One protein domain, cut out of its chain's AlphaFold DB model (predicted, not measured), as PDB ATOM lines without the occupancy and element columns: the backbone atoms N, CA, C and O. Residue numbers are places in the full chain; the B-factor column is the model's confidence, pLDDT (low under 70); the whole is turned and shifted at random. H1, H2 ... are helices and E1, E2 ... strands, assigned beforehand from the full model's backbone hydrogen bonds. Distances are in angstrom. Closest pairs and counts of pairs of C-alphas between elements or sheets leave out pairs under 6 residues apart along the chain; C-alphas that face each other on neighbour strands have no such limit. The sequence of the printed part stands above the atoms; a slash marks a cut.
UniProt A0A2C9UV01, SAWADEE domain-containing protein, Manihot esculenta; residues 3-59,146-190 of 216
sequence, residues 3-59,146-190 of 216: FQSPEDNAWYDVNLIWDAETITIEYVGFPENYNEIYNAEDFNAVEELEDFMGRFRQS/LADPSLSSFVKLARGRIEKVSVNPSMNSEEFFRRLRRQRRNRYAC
ATOM      1  N   PHE A   3     -39.370 -10.499  18.589       94.06
ATOM      2  CA  PHE A   3     -40.812 -10.540  18.373       94.06
ATOM      3  C   PHE A   3     -41.482  -9.321  19.006       94.06
ATOM      4  O   PHE A   3     -41.181  -8.967  20.150       94.06
ATOM      5  N   GLN A   4     -42.387  -8.683  18.269       93.81
ATOM      6  CA  GLN A   4     -43.211  -7.590  18.764       93.81
ATOM      7  C   GLN A   4     -44.482  -8.144  19.402       93.81
ATOM      8  O   GLN A   4     -45.417  -8.555  18.702       93.81
ATOM      9  N   SER A   5     -44.531  -8.111  20.734       91.44
ATOM     10  CA  SER A   5     -45.672  -8.638  21.475       91.44
ATOM     11  C   SER A   5     -46.947  -7.888  21.086       91.44
ATOM     12  O   SER A   5     -46.974  -6.656  21.106       91.44
ATOM     13  N   PRO A   6     -48.042  -8.588  20.753       87.88
ATOM     14  CA  PRO A   6     -49.314  -7.928  20.509       87.88
ATOM     15  C   PRO A   6     -49.901  -7.324  21.791       87.88
ATOM     16  O   PRO A   6     -50.795  -6.496  21.690       87.88
ATOM     17  N   GLU A   7     -49.466  -7.720  22.988       86.88
ATOM     18  CA  GLU A   7     -50.050  -7.210  24.234       86.88
ATOM     19  C   GLU A   7     -49.718  -5.734  24.476       86.88
ATOM     20  O   GLU A   7     -50.606  -4.959  24.831       86.88
ATOM     21  N   ASP A   8     -48.470  -5.339  24.232       87.75
ATOM     22  CA  ASP A   8     -47.961  -3.998  24.531       87.75
ATOM     23  C   ASP A   8     -47.224  -3.326  23.362       87.75
ATOM     24  O   ASP A   8     -46.799  -2.180  23.491       87.75
ATOM     25  N   ASN A   9     -47.101  -4.008  22.219       91.06
ATOM     26  CA  ASN A   9     -46.352  -3.585  21.033       91.06
ATOM     27  C   ASN A   9     -44.844  -3.371  21.264       91.06
ATOM     28  O   ASN A   9     -44.187  -2.750  20.424       91.06
ATOM     29  N   ALA A  10     -44.284  -3.891  22.360       93.44
ATOM     30  CA  ALA A  10     -42.851  -3.853  22.621       93.44
ATOM     31  C   ALA A  10     -42.119  -5.018  21.940       93.44
ATOM     32  O   ALA A  10     -42.675  -6.099  21.729       93.44
ATOM     33  N   TRP A  11     -40.847  -4.794  21.622       94.69
ATOM     34  CA  TRP A  11     -39.947  -5.797  21.064       94.69
ATOM     35  C   TRP A  11     -39.227  -6.577  22.164       94.69
ATOM     36  O   TRP A  11     -38.670  -5.996  23.099       94.69
ATOM     37  N   TYR A  12     -39.191  -7.899  22.008       93.44
ATOM     38  CA  TYR A  12     -38.535  -8.819  22.928       93.44
ATOM     39  C   TYR A  12     -37.650  -9.808  22.184       93.44
ATOM     40  O   TYR A  12     -38.009 -10.279  21.108       93.44
ATOM     41  N   ASP A  13     -36.531 -10.180  22.797       92.69
ATOM     42  CA  ASP A  13     -35.724 -11.302  22.331       92.69
ATOM     43  C   ASP A  13     -36.477 -12.617  22.524       92.69
ATOM     44  O   ASP A  13     -36.994 -12.893  23.611       92.69
ATOM     45  N   VAL A  14     -36.510 -13.436  21.472       94.44
ATOM     46  CA  VAL A  14     -37.212 -14.720  21.472       94.44
ATOM     47  C   VAL A  14     -36.413 -15.839  20.813       94.44
ATOM     48  O   VAL A  14     -35.619 -15.606  19.886       94.44
ATOM     49  N   ASN A  15     -36.696 -17.058  21.270       94.31
ATOM     50  CA  ASN A  15     -36.411 -18.302  20.563       94.31
ATOM     51  C   ASN A  15     -37.700 -18.824  19.921       94.31
ATOM     52  O   ASN A  15     -38.786 -18.651  20.473       94.31
ATOM     53  N   LEU A  16     -37.574 -19.461  18.756       94.75
ATOM     54  CA  LEU A  16     -38.701 -20.050  18.040       94.75
ATOM     55  C   LEU A  16     -38.561 -21.565  18.014       94.75
ATOM     56  O   LEU A  16     -37.562 -22.093  17.522       94.75
ATOM     57  N   ILE A  17     -39.588 -22.252  18.502       94.75
ATOM     58  CA  ILE A  17     -39.695 -23.707  18.445       94.75
ATOM     59  C   ILE A  17     -40.884 -24.034  17.557       94.75
ATOM     60  O   ILE A  17     -42.018 -23.698  17.883       94.75
ATOM     61  N   TRP A  18     -40.626 -24.669  16.420       93.88
ATOM     62  CA  TRP A  18     -41.680 -25.170  15.548       93.88
ATOM     63  C   TRP A  18     -41.843 -26.673  15.759       93.88
ATOM     64  O   TRP A  18     -40.880 -27.426  15.613       93.88
ATOM     65  N   ASP A  19     -43.060 -27.090  16.095       92.81
ATOM     66  CA  ASP A  19     -43.453 -28.487  16.246       92.81
ATOM     67  C   ASP A  19     -44.666 -28.771  15.362       92.81
ATOM     68  O   ASP A  19     -45.806 -28.478  15.735       92.81
ATOM     69  N   ALA A  20     -44.377 -29.292  14.164       91.00
ATOM     70  CA  ALA A  20     -45.302 -29.678  13.100       91.00
ATOM     71  C   ALA A  20     -46.345 -28.609  12.731       91.00
ATOM     72  O   ALA A  20     -46.228 -27.957  11.695       91.00
ATOM     73  N   GLU A  21     -47.365 -28.424  13.561       94.12
ATOM     74  CA  GLU A  21     -48.494 -27.521  13.335       94.12
ATOM     75  C   GLU A  21     -48.472 -26.270  14.207       94.12
ATOM     76  O   GLU A  21     -49.212 -25.323  13.940       94.12
ATOM     77  N   THR A  22     -47.631 -26.252  15.239       95.62
ATOM     78  CA  THR A  22     -47.564 -25.157  16.205       95.62
ATOM     79  C   THR A  22     -46.205 -24.482  16.177       95.62
ATOM     80  O   THR A  22     -45.178 -25.131  15.980       95.62
ATOM     81  N   ILE A  23     -46.195 -23.165  16.364       96.25
ATOM     82  CA  ILE A  23     -44.978 -22.411  16.652       96.25
ATOM     83  C   ILE A  23     -45.088 -21.802  18.045       96.25
ATOM     84  O   ILE A  23     -46.066 -21.128  18.375       96.25
ATOM     85  N   THR A  24     -44.067 -22.059  18.852       96.00
ATOM     86  CA  THR A  24     -43.907 -21.515  20.193       96.00
ATOM     87  C   THR A  24     -42.870 -20.406  20.153       96.00
ATOM     88  O   THR A  24     -41.745 -20.596  19.686       96.00
ATOM     89  N   ILE A  25     -43.268 -19.243  20.653       95.88
ATOM     90  CA  ILE A  25     -42.429 -18.074  20.866       95.88
ATOM     91  C   ILE A  25     -42.021 -18.078  22.334       95.88
ATOM     92  O   ILE A  25     -42.848 -17.827  23.215       95.88
ATOM     93  N   GLU A  26     -40.751 -18.365  22.595       95.19
ATOM     94  CA  GLU A  26     -40.193 -18.351  23.942       95.19
ATOM     95  C   GLU A  26     -39.484 -17.032  24.206       95.19
ATOM     96  O   GLU A  26     -38.491 -16.708  23.549       95.19
ATOM     97  N   TYR A  27     -39.973 -16.273  25.182       92.69
ATOM     98  CA  TYR A  27     -39.366 -15.003  25.561       92.69
ATOM     99  C   TYR A  27     -38.077 -15.230  26.353       92.69
ATOM    100  O   TYR A  27     -38.080 -15.804  27.443       92.69
ATOM    101  N   VAL A  28     -36.953 -14.742  25.826       91.31
ATOM    102  CA  VAL A  28     -35.643 -14.922  26.462       91.31
ATOM    103  C   VAL A  28     -35.610 -14.191  27.803       91.31
ATOM    104  O   VAL A  28     -35.860 -12.986  27.878       91.31
ATOM    105  N   GLY A  29     -35.260 -14.922  28.863       88.31
ATOM    106  CA  GLY A  29     -35.195 -14.394  30.227       88.31
ATOM    107  C   GLY A  29     -36.537 -14.375  30.962       88.31
ATOM    108  O   GLY A  29     -36.595 -13.867  32.080       88.31
ATOM    109  N   PHE A  30     -37.592 -14.941  30.373       87.62
ATOM    110  CA  PHE A  30     -38.896 -15.098  31.007       87.62
ATOM    111  C   PHE A  30     -39.220 -16.580  31.229       87.62
ATOM    112  O   PHE A  30     -38.748 -17.431  30.474       87.62
ATOM    113  N   PRO A  31     -40.012 -16.915  32.262       88.44
ATOM    114  CA  PRO A  31     -40.459 -18.286  32.449       88.44
ATOM    115  C   PRO A  31     -41.443 -18.725  31.355       88.44
ATOM    116  O   PRO A  31     -42.155 -17.909  30.773       88.44
ATOM    117  N   GLU A  32     -41.526 -20.037  31.120       88.81
ATOM    118  CA  GLU A  32     -42.323 -20.657  30.043       88.81
ATOM    119  C   GLU A  32     -43.806 -20.286  30.080       88.81
ATOM    120  O   GLU A  32     -44.494 -20.283  29.059       88.81
ATOM    121  N   ASN A  33     -44.319 -19.921  31.256       88.75
ATOM    122  CA  ASN A  33     -45.679 -19.434  31.374       88.75
ATOM    123  C   ASN A  33     -45.893 -18.123  30.611       88.75
ATOM    124  O   ASN A  33     -47.035 -17.720  30.526       88.75
ATOM    125  N   TYR A  34     -44.877 -17.445  30.080       87.12
ATOM    126  CA  TYR A  34     -45.030 -16.289  29.190       87.12
ATOM    127  C   TYR A  34     -44.991 -16.655  27.706       87.12
ATOM    128  O   TYR A  34     -45.316 -15.804  26.883       87.12
ATOM    129  N   ASN A  35     -44.646 -17.897  27.359       91.25
ATOM    130  CA  ASN A  35     -44.546 -18.329  25.971       91.25
ATOM    131  C   ASN A  35     -45.877 -18.135  25.233       91.25
ATOM    132  O   ASN A  35     -46.963 -18.359  25.787       91.25
ATOM    133  N   GLU A  36     -45.781 -17.751  23.963       91.81
ATOM    134  CA  GLU A  36     -46.932 -17.668  23.068       91.81
ATOM    135  C   GLU A  36     -46.923 -18.838  22.099       91.81
ATOM    136  O   GLU A  36     -45.915 -19.107  21.456       91.81
ATOM    137  N   ILE A  37     -48.058 -19.519  21.982       93.81
ATOM    138  CA  ILE A  37     -48.220 -20.678  21.108       93.81
ATOM    139  C   ILE A  37     -49.256 -20.313  20.053       93.81
ATOM    140  O   ILE A  37     -50.342 -19.838  20.394       93.81
ATOM    141  N   TYR A  38     -48.910 -20.531  18.790       93.75
ATOM    142  CA  TYR A  38     -49.778 -20.290  17.643       93.75
ATOM    143  C   TYR A  38     -49.942 -21.584  16.857       93.75
ATOM    144  O   TYR A  38     -48.941 -22.212  16.506       93.75
ATOM    145  N   ASN A  39     -51.182 -21.978  16.558       94.19
ATOM    146  CA  ASN A  39     -51.451 -23.097  15.663       94.19
ATOM    147  C   ASN A  39     -51.663 -22.580  14.233       94.19
ATOM    148  O   ASN A  39     -52.308 -21.557  14.015       94.19
ATOM    149  N   ALA A  40     -51.136 -23.291  13.238       93.31
ATOM    150  CA  ALA A  40     -51.337 -22.958  11.833       93.31
ATOM    151  C   ALA A  40     -52.818 -23.003  11.395       93.31
ATOM    152  O   ALA A  40     -53.154 -22.389  10.388       93.31
ATOM    153  N   GLU A  41     -53.701 -23.716  12.110       90.88
ATOM    154  CA  GLU A  41     -55.161 -23.698  11.881       90.88
ATOM    155  C   GLU A  41     -55.844 -22.408  12.348       90.88
ATOM    156  O   GLU A  41     -56.936 -22.101  11.878       90.88
ATOM    157  N   ASP A  42     -55.220 -21.637  13.244       89.06
ATOM    158  CA  ASP A  42     -55.830 -20.413  13.774       89.06
ATOM    159  C   ASP A  42     -55.850 -19.280  12.733       89.06
ATOM    160  O   ASP A  42     -56.622 -18.329  12.871       89.06
ATOM    161  N   PHE A  43     -55.027 -19.384  11.685       90.38
ATOM    162  CA  PHE A  43     -54.914 -18.403  10.608       90.38
ATOM    163  C   PHE A  43     -55.935 -18.688   9.507       90.38
ATOM    164  O   PHE A  43     -55.869 -19.709   8.824       90.38
ATOM    165  N   ASN A  44     -56.854 -17.748   9.302       88.00
ATOM    166  CA  ASN A  44     -57.955 -17.875   8.347       88.00
ATOM    167  C   ASN A  44     -57.780 -16.973   7.122       88.00
ATOM    168  O   ASN A  44     -58.445 -17.175   6.107       88.00
ATOM    169  N   ALA A  45     -56.901 -15.976   7.212       89.19
ATOM    170  CA  ALA A  45     -56.665 -15.011   6.150       89.19
ATOM    171  C   ALA A  45     -55.167 -14.790   5.913       89.19
ATOM    172  O   ALA A  45     -54.349 -14.867   6.832       89.19
ATOM    173  N   VAL A  46     -54.801 -14.485   4.664       90.19
ATOM    174  CA  VAL A  46     -53.404 -14.196   4.303       90.19
ATOM    175  C   VAL A  46     -52.916 -12.957   5.052       90.19
ATOM    176  O   VAL A  46     -51.782 -12.927   5.510       90.19
ATOM    177  N   GLU A  47     -53.787 -11.973   5.252       90.38
ATOM    178  CA  GLU A  47     -53.488 -10.730   5.961       90.38
ATOM    179  C   GLU A  47     -53.120 -10.965   7.436       90.38
ATOM    180  O   GLU A  47     -52.242 -10.284   7.962       90.38
ATOM    181  N   GLU A  48     -53.740 -11.947   8.103       90.62
ATOM    182  CA  GLU A  48     -53.390 -12.335   9.480       90.62
ATOM    183  C   GLU A  48     -51.978 -12.923   9.541       90.62
ATOM    184  O   GLU A  48     -51.213 -12.640  10.466       90.62
ATOM    185  N   LEU A  49     -51.618 -13.717   8.529       91.88
ATOM    186  CA  LEU A  49     -50.300 -14.322   8.420       91.88
ATOM    187  C   LEU A  49     -49.221 -13.277   8.108       91.88
ATOM    188  O   LEU A  49     -48.140 -13.334   8.691       91.88
ATOM    189  N   GLU A  50     -49.514 -12.303   7.243       91.19
ATOM    190  CA  GLU A  50     -48.607 -11.182   6.961       91.19
ATOM    191  C   GLU A  50     -48.402 -10.281   8.194       91.19
ATOM    192  O   GLU A  50     -47.265  -9.898   8.472       91.19
ATOM    193  N   ASP A  51     -49.449  -9.979   8.979       90.88
ATOM    194  CA  ASP A  51     -49.291  -9.227  10.240       90.88
ATOM    195  C   ASP A  51     -48.449 -10.012  11.250       90.88
ATOM    196  O   ASP A  51     -47.518  -9.467  11.842       90.88
ATOM    197  N   PHE A  52     -48.712 -11.317  11.393       93.06
ATOM    198  CA  PHE A  52     -47.914 -12.195  12.245       93.06
ATOM    199  C   PHE A  52     -46.440 -12.201  11.835       93.06
ATOM    200  O   PHE A  52     -45.576 -11.999  12.684       93.06
ATOM    201  N   MET A  53     -46.137 -12.349  10.543       92.50
ATOM    202  CA  MET A  53     -44.768 -12.249  10.028       92.50
ATOM    203  C   MET A  53     -44.148 -10.873  10.286       92.50
ATOM    204  O   MET A  53     -42.968 -10.783  10.627       92.50
ATOM    205  N   GLY A  54     -44.940  -9.807  10.157       91.56
ATOM    206  CA  GLY A  54     -44.523  -8.428  10.406       91.56
ATOM    207  C   GLY A  54     -44.064  -8.160  11.841       91.56
ATOM    208  O   GLY A  54     -43.317  -7.207  12.065       91.56
ATOM    209  N   ARG A  55     -44.444  -9.023  12.790       93.38
ATOM    210  CA  ARG A  55     -44.031  -8.958  14.199       93.38
ATOM    211  C   ARG A  55     -42.686  -9.608  14.477       93.38
ATOM    212  O   ARG A  55     -42.245  -9.562  15.618       93.38
ATOM    213  N   PHE A  56     -42.019 -10.193  13.486       93.75
ATOM    214  CA  PHE A  56     -40.688 -10.762  13.662       93.75
ATOM    215  C   PHE A  56     -39.637  -9.951  12.923       93.75
ATOM    216  O   PHE A  56     -39.841  -9.472  11.806       93.75
ATOM    217  N   ARG A  57     -38.458  -9.851  13.529       91.81
ATOM    218  CA  ARG A  57     -37.270  -9.312  12.865       91.81
ATOM    219  C   ARG A  57     -36.002  -9.906  13.441       91.81
ATOM    220  O   ARG A  57     -35.983 -10.411  14.561       91.81
ATOM    221  N   GLN A  58     -34.911  -9.818  12.689       90.06
ATOM    222  CA  GLN A  58     -33.594 -10.102  13.247       90.06
ATOM    223  C   GLN A  58     -33.321  -9.167  14.436       90.06
ATOM    224  O   GLN A  58     -33.726  -8.008  14.415       90.06
ATOM    225  N   SER A  59     -32.656  -9.695  15.467       89.06
ATOM    226  CA  SER A  59     -32.369  -8.934  16.681       89.06
ATOM    227  C   SER A  59     -31.645  -7.631  16.356       89.06
ATOM    228  O   SER A  59     -30.714  -7.612  15.545       89.06
ATOM    229  N   LEU A 146     -35.955 -11.843   7.010       64.44
ATOM    230  CA  LEU A 146     -36.490 -12.924   7.818       64.44
ATOM    231  C   LEU A 146     -35.916 -14.230   7.266       64.44
ATOM    232  O   LEU A 146     -36.260 -14.642   6.164       64.44
ATOM    233  N   ALA A 147     -34.991 -14.838   8.002       66.88
ATOM    234  CA  ALA A 147     -34.336 -16.085   7.609       66.88
ATOM    235  C   ALA A 147     -34.345 -17.104   8.757       66.88
ATOM    236  O   ALA A 147     -33.377 -17.834   8.946       66.88
ATOM    237  N   ASP A 148     -35.418 -17.131   9.556       88.00
ATOM    238  CA  ASP A 148     -35.601 -18.190  10.549       88.00
ATOM    239  C   ASP A 148     -36.305 -19.400   9.903       88.00
ATOM    240  O   ASP A 148     -37.411 -19.245   9.362       88.00
ATOM    241  N   PRO A 149     -35.683 -20.594   9.906       91.06
ATOM    242  CA  PRO A 149     -36.256 -21.780   9.273       91.06
ATOM    243  C   PRO A 149     -37.558 -22.256   9.926       91.06
ATOM    244  O   PRO A 149     -38.446 -22.729   9.213       91.06
ATOM    245  N   SER A 150     -37.687 -22.120  11.251       93.06
ATOM    246  CA  SER A 150     -38.878 -22.527  12.004       93.06
ATOM    247  C   SER A 150     -40.070 -21.660  11.607       93.06
ATOM    248  O   SER A 150     -41.114 -22.180  11.207       93.06
ATOM    249  N   LEU A 151     -39.884 -20.338  11.601       93.25
ATOM    250  CA  LEU A 151     -40.904 -19.385  11.165       93.25
ATOM    251  C   LEU A 151     -41.272 -19.576   9.691       93.25
ATOM    252  O   LEU A 151     -42.450 -19.602   9.345       93.25
ATOM    253  N   SER A 152     -40.276 -19.773   8.824       92.62
ATOM    254  CA  SER A 152     -40.501 -19.997   7.389       92.62
ATOM    255  C   SER A 152     -41.330 -21.259   7.131       92.62
ATOM    256  O   SER A 152     -42.233 -21.258   6.293       92.62
ATOM    257  N   SER A 153     -41.041 -22.335   7.866       93.81
ATOM    258  CA  SER A 153     -41.756 -23.609   7.744       93.81
ATOM    259  C   SER A 153     -43.191 -23.500   8.256       93.81
ATOM    260  O   SER A 153     -44.119 -23.927   7.564       93.81
ATOM    261  N   PHE A 154     -43.385 -22.851   9.406       95.25
ATOM    262  CA  PHE A 154     -44.705 -22.578   9.969       95.25
ATOM    263  C   PHE A 154     -45.577 -21.733   9.027       95.25
ATOM    264  O   PHE A 154     -46.700 -22.118   8.703       95.25
ATOM    265  N   VAL A 155     -45.045 -20.618   8.517       93.50
ATOM    266  CA  VAL A 155     -45.755 -19.724   7.584       93.50
ATOM    267  C   VAL A 155     -46.154 -20.463   6.312       93.50
ATOM    268  O   VAL A 155     -47.279 -20.318   5.832       93.50
ATOM    269  N   LYS A 156     -45.254 -21.284   5.760       94.12
ATOM    270  CA  LYS A 156     -45.548 -22.092   4.571       94.12
ATOM    271  C   LYS A 156     -46.698 -23.069   4.825       94.12
ATOM    272  O   LYS A 156     -47.548 -23.236   3.951       94.12
ATOM    273  N   LEU A 157     -46.736 -23.696   6.003       94.75
ATOM    274  CA  LEU A 157     -47.825 -24.587   6.396       94.75
ATOM    275  C   LEU A 157     -49.153 -23.829   6.523       94.75
ATOM    276  O   LEU A 157     -50.132 -24.233   5.895       94.75
ATOM    277  N   ALA A 158     -49.178 -22.734   7.288       93.88
ATOM    278  CA  ALA A 158     -50.376 -21.925   7.509       93.88
ATOM    279  C   ALA A 158     -50.947 -21.390   6.186       93.88
ATOM    280  O   ALA A 158     -52.125 -21.583   5.889       93.88
ATOM    281  N   ARG A 159     -50.093 -20.833   5.314       93.94
ATOM    282  CA  ARG A 159     -50.498 -20.375   3.975       93.94
ATOM    283  C   ARG A 159     -51.109 -21.500   3.142       93.94
ATOM    284  O   ARG A 159     -52.178 -21.325   2.565       93.94
ATOM    285  N   GLY A 160     -50.469 -22.669   3.118       92.94
ATOM    286  CA  GLY A 160     -50.971 -23.823   2.374       92.94
ATOM    287  C   GLY A 160     -52.312 -24.358   2.891       92.94
ATOM    288  O   GLY A 160     -53.023 -25.027   2.141       92.94
ATOM    289  N   ARG A 161     -52.673 -24.085   4.152       90.25
ATOM    290  CA  ARG A 161     -54.004 -24.387   4.702       90.25
ATOM    291  C   ARG A 161     -55.034 -23.364   4.238       90.25
ATOM    292  O   ARG A 161     -56.066 -23.775   3.714       90.25
ATOM    293  N   ILE A 162     -54.715 -22.074   4.333       89.19
ATOM    294  CA  ILE A 162     -55.579 -20.981   3.861       89.19
ATOM    295  C   ILE A 162     -55.949 -21.187   2.384       89.19
ATOM    296  O   ILE A 162     -57.118 -21.134   2.024       89.19
ATOM    297  N   GLU A 163     -54.977 -21.507   1.530       86.62
ATOM    298  CA  GLU A 163     -55.205 -21.703   0.089       86.62
ATOM    299  C   GLU A 163     -56.094 -22.918  -0.240       86.62
ATOM    300  O   GLU A 163     -56.781 -22.924  -1.262       86.62
ATOM    301  N   LYS A 164     -56.103 -23.952   0.614       80.12
ATOM    302  CA  LYS A 164     -56.949 -25.148   0.439       80.12
ATOM    303  C   LYS A 164     -58.388 -24.927   0.902       80.12
ATOM    304  O   LYS A 164     -59.284 -25.636   0.443       80.12
ATOM    305  N   VAL A 165     -58.614 -23.972   1.798       69.94
ATOM    306  CA  VAL A 165     -59.936 -23.595   2.303       69.94
ATOM    307  C   VAL A 165     -60.466 -22.458   1.430       69.94
ATOM    308  O   VAL A 165     -60.237 -21.280   1.674       69.94
ATOM    309  N   SER A 166     -61.150 -22.794   0.339       54.66
ATOM    310  CA  SER A 166     -61.672 -21.793  -0.594       54.66
ATOM    311  C   SER A 166     -62.753 -20.874   0.037       54.66
ATOM    312  O   SER A 166     -63.883 -21.322   0.216       54.66
ATOM    313  N   VAL A 167     -62.409 -19.580   0.215       53.34
ATOM    314  CA  VAL A 167     -63.225 -18.322   0.174       53.34
ATOM    315  C   VAL A 167     -63.926 -17.756   1.452       53.34
ATOM    316  O   VAL A 167     -64.971 -18.250   1.853       53.34
ATOM    317  N   ASN A 168     -63.389 -16.602   1.930       48.59
ATOM    318  CA  ASN A 168     -63.920 -15.295   2.459       48.59
ATOM    319  C   ASN A 168     -65.101 -15.172   3.476       48.59
ATOM    320  O   ASN A 168     -66.032 -15.969   3.411       48.59
ATOM    321  N   PRO A 169     -65.187 -14.087   4.311       54.75
ATOM    322  CA  PRO A 169     -64.451 -12.810   4.241       54.75
ATOM    323  C   PRO A 169     -63.612 -12.397   5.469       54.75
ATOM    324  O   PRO A 169     -63.852 -12.795   6.606       54.75
ATOM    325  N   SER A 170     -62.669 -11.502   5.151       57.41
ATOM    326  CA  SER A 170     -61.823 -10.630   5.977       57.41
ATOM    327  C   SER A 170     -62.233 -10.464   7.445       57.41
ATOM    328  O   SER A 170     -63.129  -9.677   7.774       57.41
ATOM    329  N   MET A 171     -61.488 -11.109   8.338       55.06
ATOM    330  CA  MET A 171     -61.331 -10.606   9.697       55.06
ATOM    331  C   MET A 171     -60.263  -9.509   9.706       55.06
ATOM    332  O   MET A 171     -59.220  -9.628   9.072       55.06
ATOM    333  N   ASN A 172     -60.543  -8.418  10.421       65.25
ATOM    334  CA  ASN A 172     -59.542  -7.406  10.746       65.25
ATOM    335  C   ASN A 172     -58.425  -8.090  11.556       65.25
ATOM    336  O   ASN A 172     -58.729  -8.730  12.566       65.25
ATOM    337  N   SER A 173     -57.160  -7.944  11.146       64.12
ATOM    338  CA  SER A 173     -55.997  -8.477  11.874       64.12
ATOM    339  C   SER A 173     -56.010  -8.054  13.345       64.12
ATOM    340  O   SER A 173     -55.694  -8.841  14.235       64.12
ATOM    341  N   GLU A 174     -56.491  -6.844  13.635       66.19
ATOM    342  CA  GLU A 174     -56.658  -6.355  14.999       66.19
ATOM    343  C   GLU A 174     -57.668  -7.193  15.797       66.19
ATOM    344  O   GLU A 174     -57.456  -7.441  16.981       66.19
ATOM    345  N   GLU A 175     -58.739  -7.690  15.170       68.44
ATOM    346  CA  GLU A 175     -59.704  -8.575  15.826       68.44
ATOM    347  C   GLU A 175     -59.135  -9.990  16.015       68.44
ATOM    348  O   GLU A 175     -59.400 -10.604  17.048       68.44
ATOM    349  N   PHE A 176     -58.302 -10.492  15.094       72.56
ATOM    350  CA  PHE A 176     -57.548 -11.742  15.285       72.56
ATOM    351  C   PHE A 176     -56.644 -11.654  16.522       72.56
ATOM    352  O   PHE A 176     -56.802 -12.426  17.475       72.56
ATOM    353  N   PHE A 177     -55.780 -10.635  16.587       68.25
ATOM    354  CA  PHE A 177     -54.937 -10.425  17.762       68.25
ATOM    355  C   PHE A 177     -55.752 -10.064  18.998       68.25
ATOM    356  O   PHE A 177     -55.374 -10.456  20.096       68.25
ATOM    357  N   ARG A 178     -56.900  -9.390  18.875       66.75
ATOM    358  CA  ARG A 178     -57.800  -9.157  20.012       66.75
ATOM    359  C   ARG A 178     -58.405 -10.462  20.530       66.75
ATOM    360  O   ARG A 178     -58.511 -10.613  21.746       66.75
ATOM    361  N   ARG A 179     -58.795 -11.407  19.667       66.75
ATOM    362  CA  ARG A 179     -59.291 -12.735  20.082       66.75
ATOM    363  C   ARG A 179     -58.196 -13.519  20.800       66.75
ATOM    364  O   ARG A 179     -58.458 -14.027  21.890       66.75
ATOM    365  N   LEU A 180     -56.973 -13.495  20.273       60.50
ATOM    366  CA  LEU A 180     -55.800 -14.054  20.948       60.50
ATOM    367  C   LEU A 180     -55.539 -13.366  22.299       60.50
ATOM    368  O   LEU A 180     -55.420 -14.041  23.313       60.50
ATOM    369  N   ARG A 181     -55.545 -12.027  22.367       59.81
ATOM    370  CA  ARG A 181     -55.386 -11.251  23.616       59.81
ATOM    371  C   ARG A 181     -56.488 -11.548  24.637       59.81
ATOM    372  O   ARG A 181     -56.211 -11.629  25.830       59.81
ATOM    373  N   ARG A 182     -57.739 -11.750  24.207       51.28
ATOM    374  CA  ARG A 182     -58.867 -12.096  25.098       51.28
ATOM    375  C   ARG A 182     -58.703 -13.471  25.747       51.28
ATOM    376  O   ARG A 182     -59.157 -13.640  26.878       51.28
ATOM    377  N   GLN A 183     -58.029 -14.413  25.088       51.38
ATOM    378  CA  GLN A 183     -57.643 -15.692  25.693       51.38
ATOM    379  C   GLN A 183     -56.483 -15.552  26.705       51.38
ATOM    380  O   GLN A 183     -56.283 -16.447  27.521       51.38
ATOM    381  N   ARG A 184     -55.758 -14.419  26.717       53.28
ATOM    382  CA  ARG A 184     -54.519 -14.176  27.486       53.28
ATOM    383  C   ARG A 184     -54.697 -13.370  28.787       53.28
ATOM    384  O   ARG A 184     -53.732 -12.787  29.270       53.28
ATOM    385  N   ARG A 185     -55.896 -13.313  29.393       35.41
ATOM    386  CA  ARG A 185     -56.098 -12.604  30.681       35.41
ATOM    387  C   ARG A 185     -55.094 -13.109  31.741       35.41
ATOM    388  O   ARG A 185     -55.272 -14.217  32.238       35.41
ATOM    389  N   ASN A 186     -54.115 -12.259  32.096       32.81
ATOM    390  CA  ASN A 186     -53.217 -12.288  33.274       32.81
ATOM    391  C   ASN A 186     -51.723 -12.624  33.050       32.81
ATOM    392  O   ASN A 186     -51.219 -13.504  33.748       32.81
ATOM    393  N   ARG A 187     -50.971 -11.934  32.176       42.41
ATOM    394  CA  ARG A 187     -49.496 -12.096  32.144       42.41
ATOM    395  C   ARG A 187     -48.738 -10.798  31.826       42.41
ATOM    396  O   ARG A 187     -48.372 -10.553  30.692       42.41
ATOM    397  N   TYR A 188     -48.422 -10.001  32.849       34.25
ATOM    398  CA  TYR A 188     -47.507  -8.861  32.698       34.25
ATOM    399  C   TYR A 188     -46.053  -9.341  32.718       34.25
ATOM    400  O   TYR A 188     -45.548  -9.754  33.759       34.25
ATOM    401  N   ALA A 189     -45.377  -9.305  31.570       36.16
ATOM    402  CA  ALA A 189     -43.940  -9.546  31.482       36.16
ATOM    403  C   ALA A 189     -43.176  -8.279  31.928       36.16
ATOM    404  O   ALA A 189     -43.185  -7.264  31.228       36.16
ATOM    405  N   CYS A 190     -42.536  -8.331  33.101       31.98
ATOM    406  CA  CYS A 190     -41.668  -7.271  33.632       31.98
ATOM    407  C   CYS A 190     -40.191  -7.635  33.409       31.98
ATOM    408  O   CYS A 190     -39.759  -8.725  33.790       31.98
TER     409      CYS A 190
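This is residues 3 to 59 and 146 to 190 of the 216 residues of the protein "SAWADEE domain-containing protein" of Manihot esculenta (UniProt A0A2C9UV01). A small antiparallel sheet of three strands, E1, E2 and E3, has the long helix H2 running across one face. H1 lies side by side with H2 and runs the opposite way, and H3 meets H1 with its first residue, Ser 173, near Glu 48 of H1, making a corner at about a right angle and touching no other named element. The printed part has 102 residues with three named strands followed by three named helices, E1 E2 E3 H1 H2 H3, and the sheet order is E1 - E2 - E3. The class is mixed, helices and strands; the whole is compact, with a radius of gyration of the C-alphas of 13.5 A and spans of 42 by 28 by 20 A.

E1, residues 11 to 19, begins at C-alpha 11 at (-39.947, -5.797, 21.064), is 23.5 A long and bends by 53 degrees at residue 14. E2 holds residues 22 to 27 and is 16.1 A long; E3 holds residues 36 to 39 and is 10.2 A long. H2, residues 149 to 164, is the longest helix at 22.8 A and begins at C-alpha 149 at (-36.256, -21.780, 9.273). H1 holds residues 46 to 54, 12.2 A. H3, residues 173 to 183, is 15.7 A long and ends at C-alpha 183 at (-57.643, -15.692, 25.693).

The sheet is a meander, each strand the antiparallel neighbour of the one before, with E1 and E3 as edge strands. In the hairpin E1 and E2, N 17 and O 24 are within hydrogen-bond range at 3.0 A, and C-alphas 14 and 27 face each other at 4.6 A. In the hairpin E2 and E3, N 25 and O 36 are within hydrogen-bond range at 2.8 A. H2 is on the sheet, making two layers, a helix on one face of a sheet. Its height over the sheet is 10.1 A, and it runs across the strands, at 64 degrees to E1 on the local plane. H2 is over E1 and only just over E2, on which 3 of its C-alphas fall. The closest C-alphas of E1 and H2 are those of Trp 18 and Ser 150, 5.2 A apart. H1 is not on the sheet. It touches H2, with residues 155 to 162 of H2 alone, at a shallow tilt of 11 degrees, opposite ways; their closest C-alphas are those of Val 46 and Arg 159, 6.8 A. H3 touches H1 about perpendicular, at 74 degrees, closest at the C-alphas of Glu 48 and Ser 173, 5.2 A. H3 is apart from H2. Every O i to N i+4 pair is within hydrogen-bond range in H1 and H3; in H2, 11 of 12 are.

The C-alphas farthest apart, of Ser 166 and Cys 190, are 42.2 A apart. Residues 60 to 145 are not printed, and C-alphas 59 and 146 are 10.6 A apart across this cut. Of the links printed whole, none is long. Residues 146 to 147, 165 to 175 and 177 to 190 have pLDDT under 70.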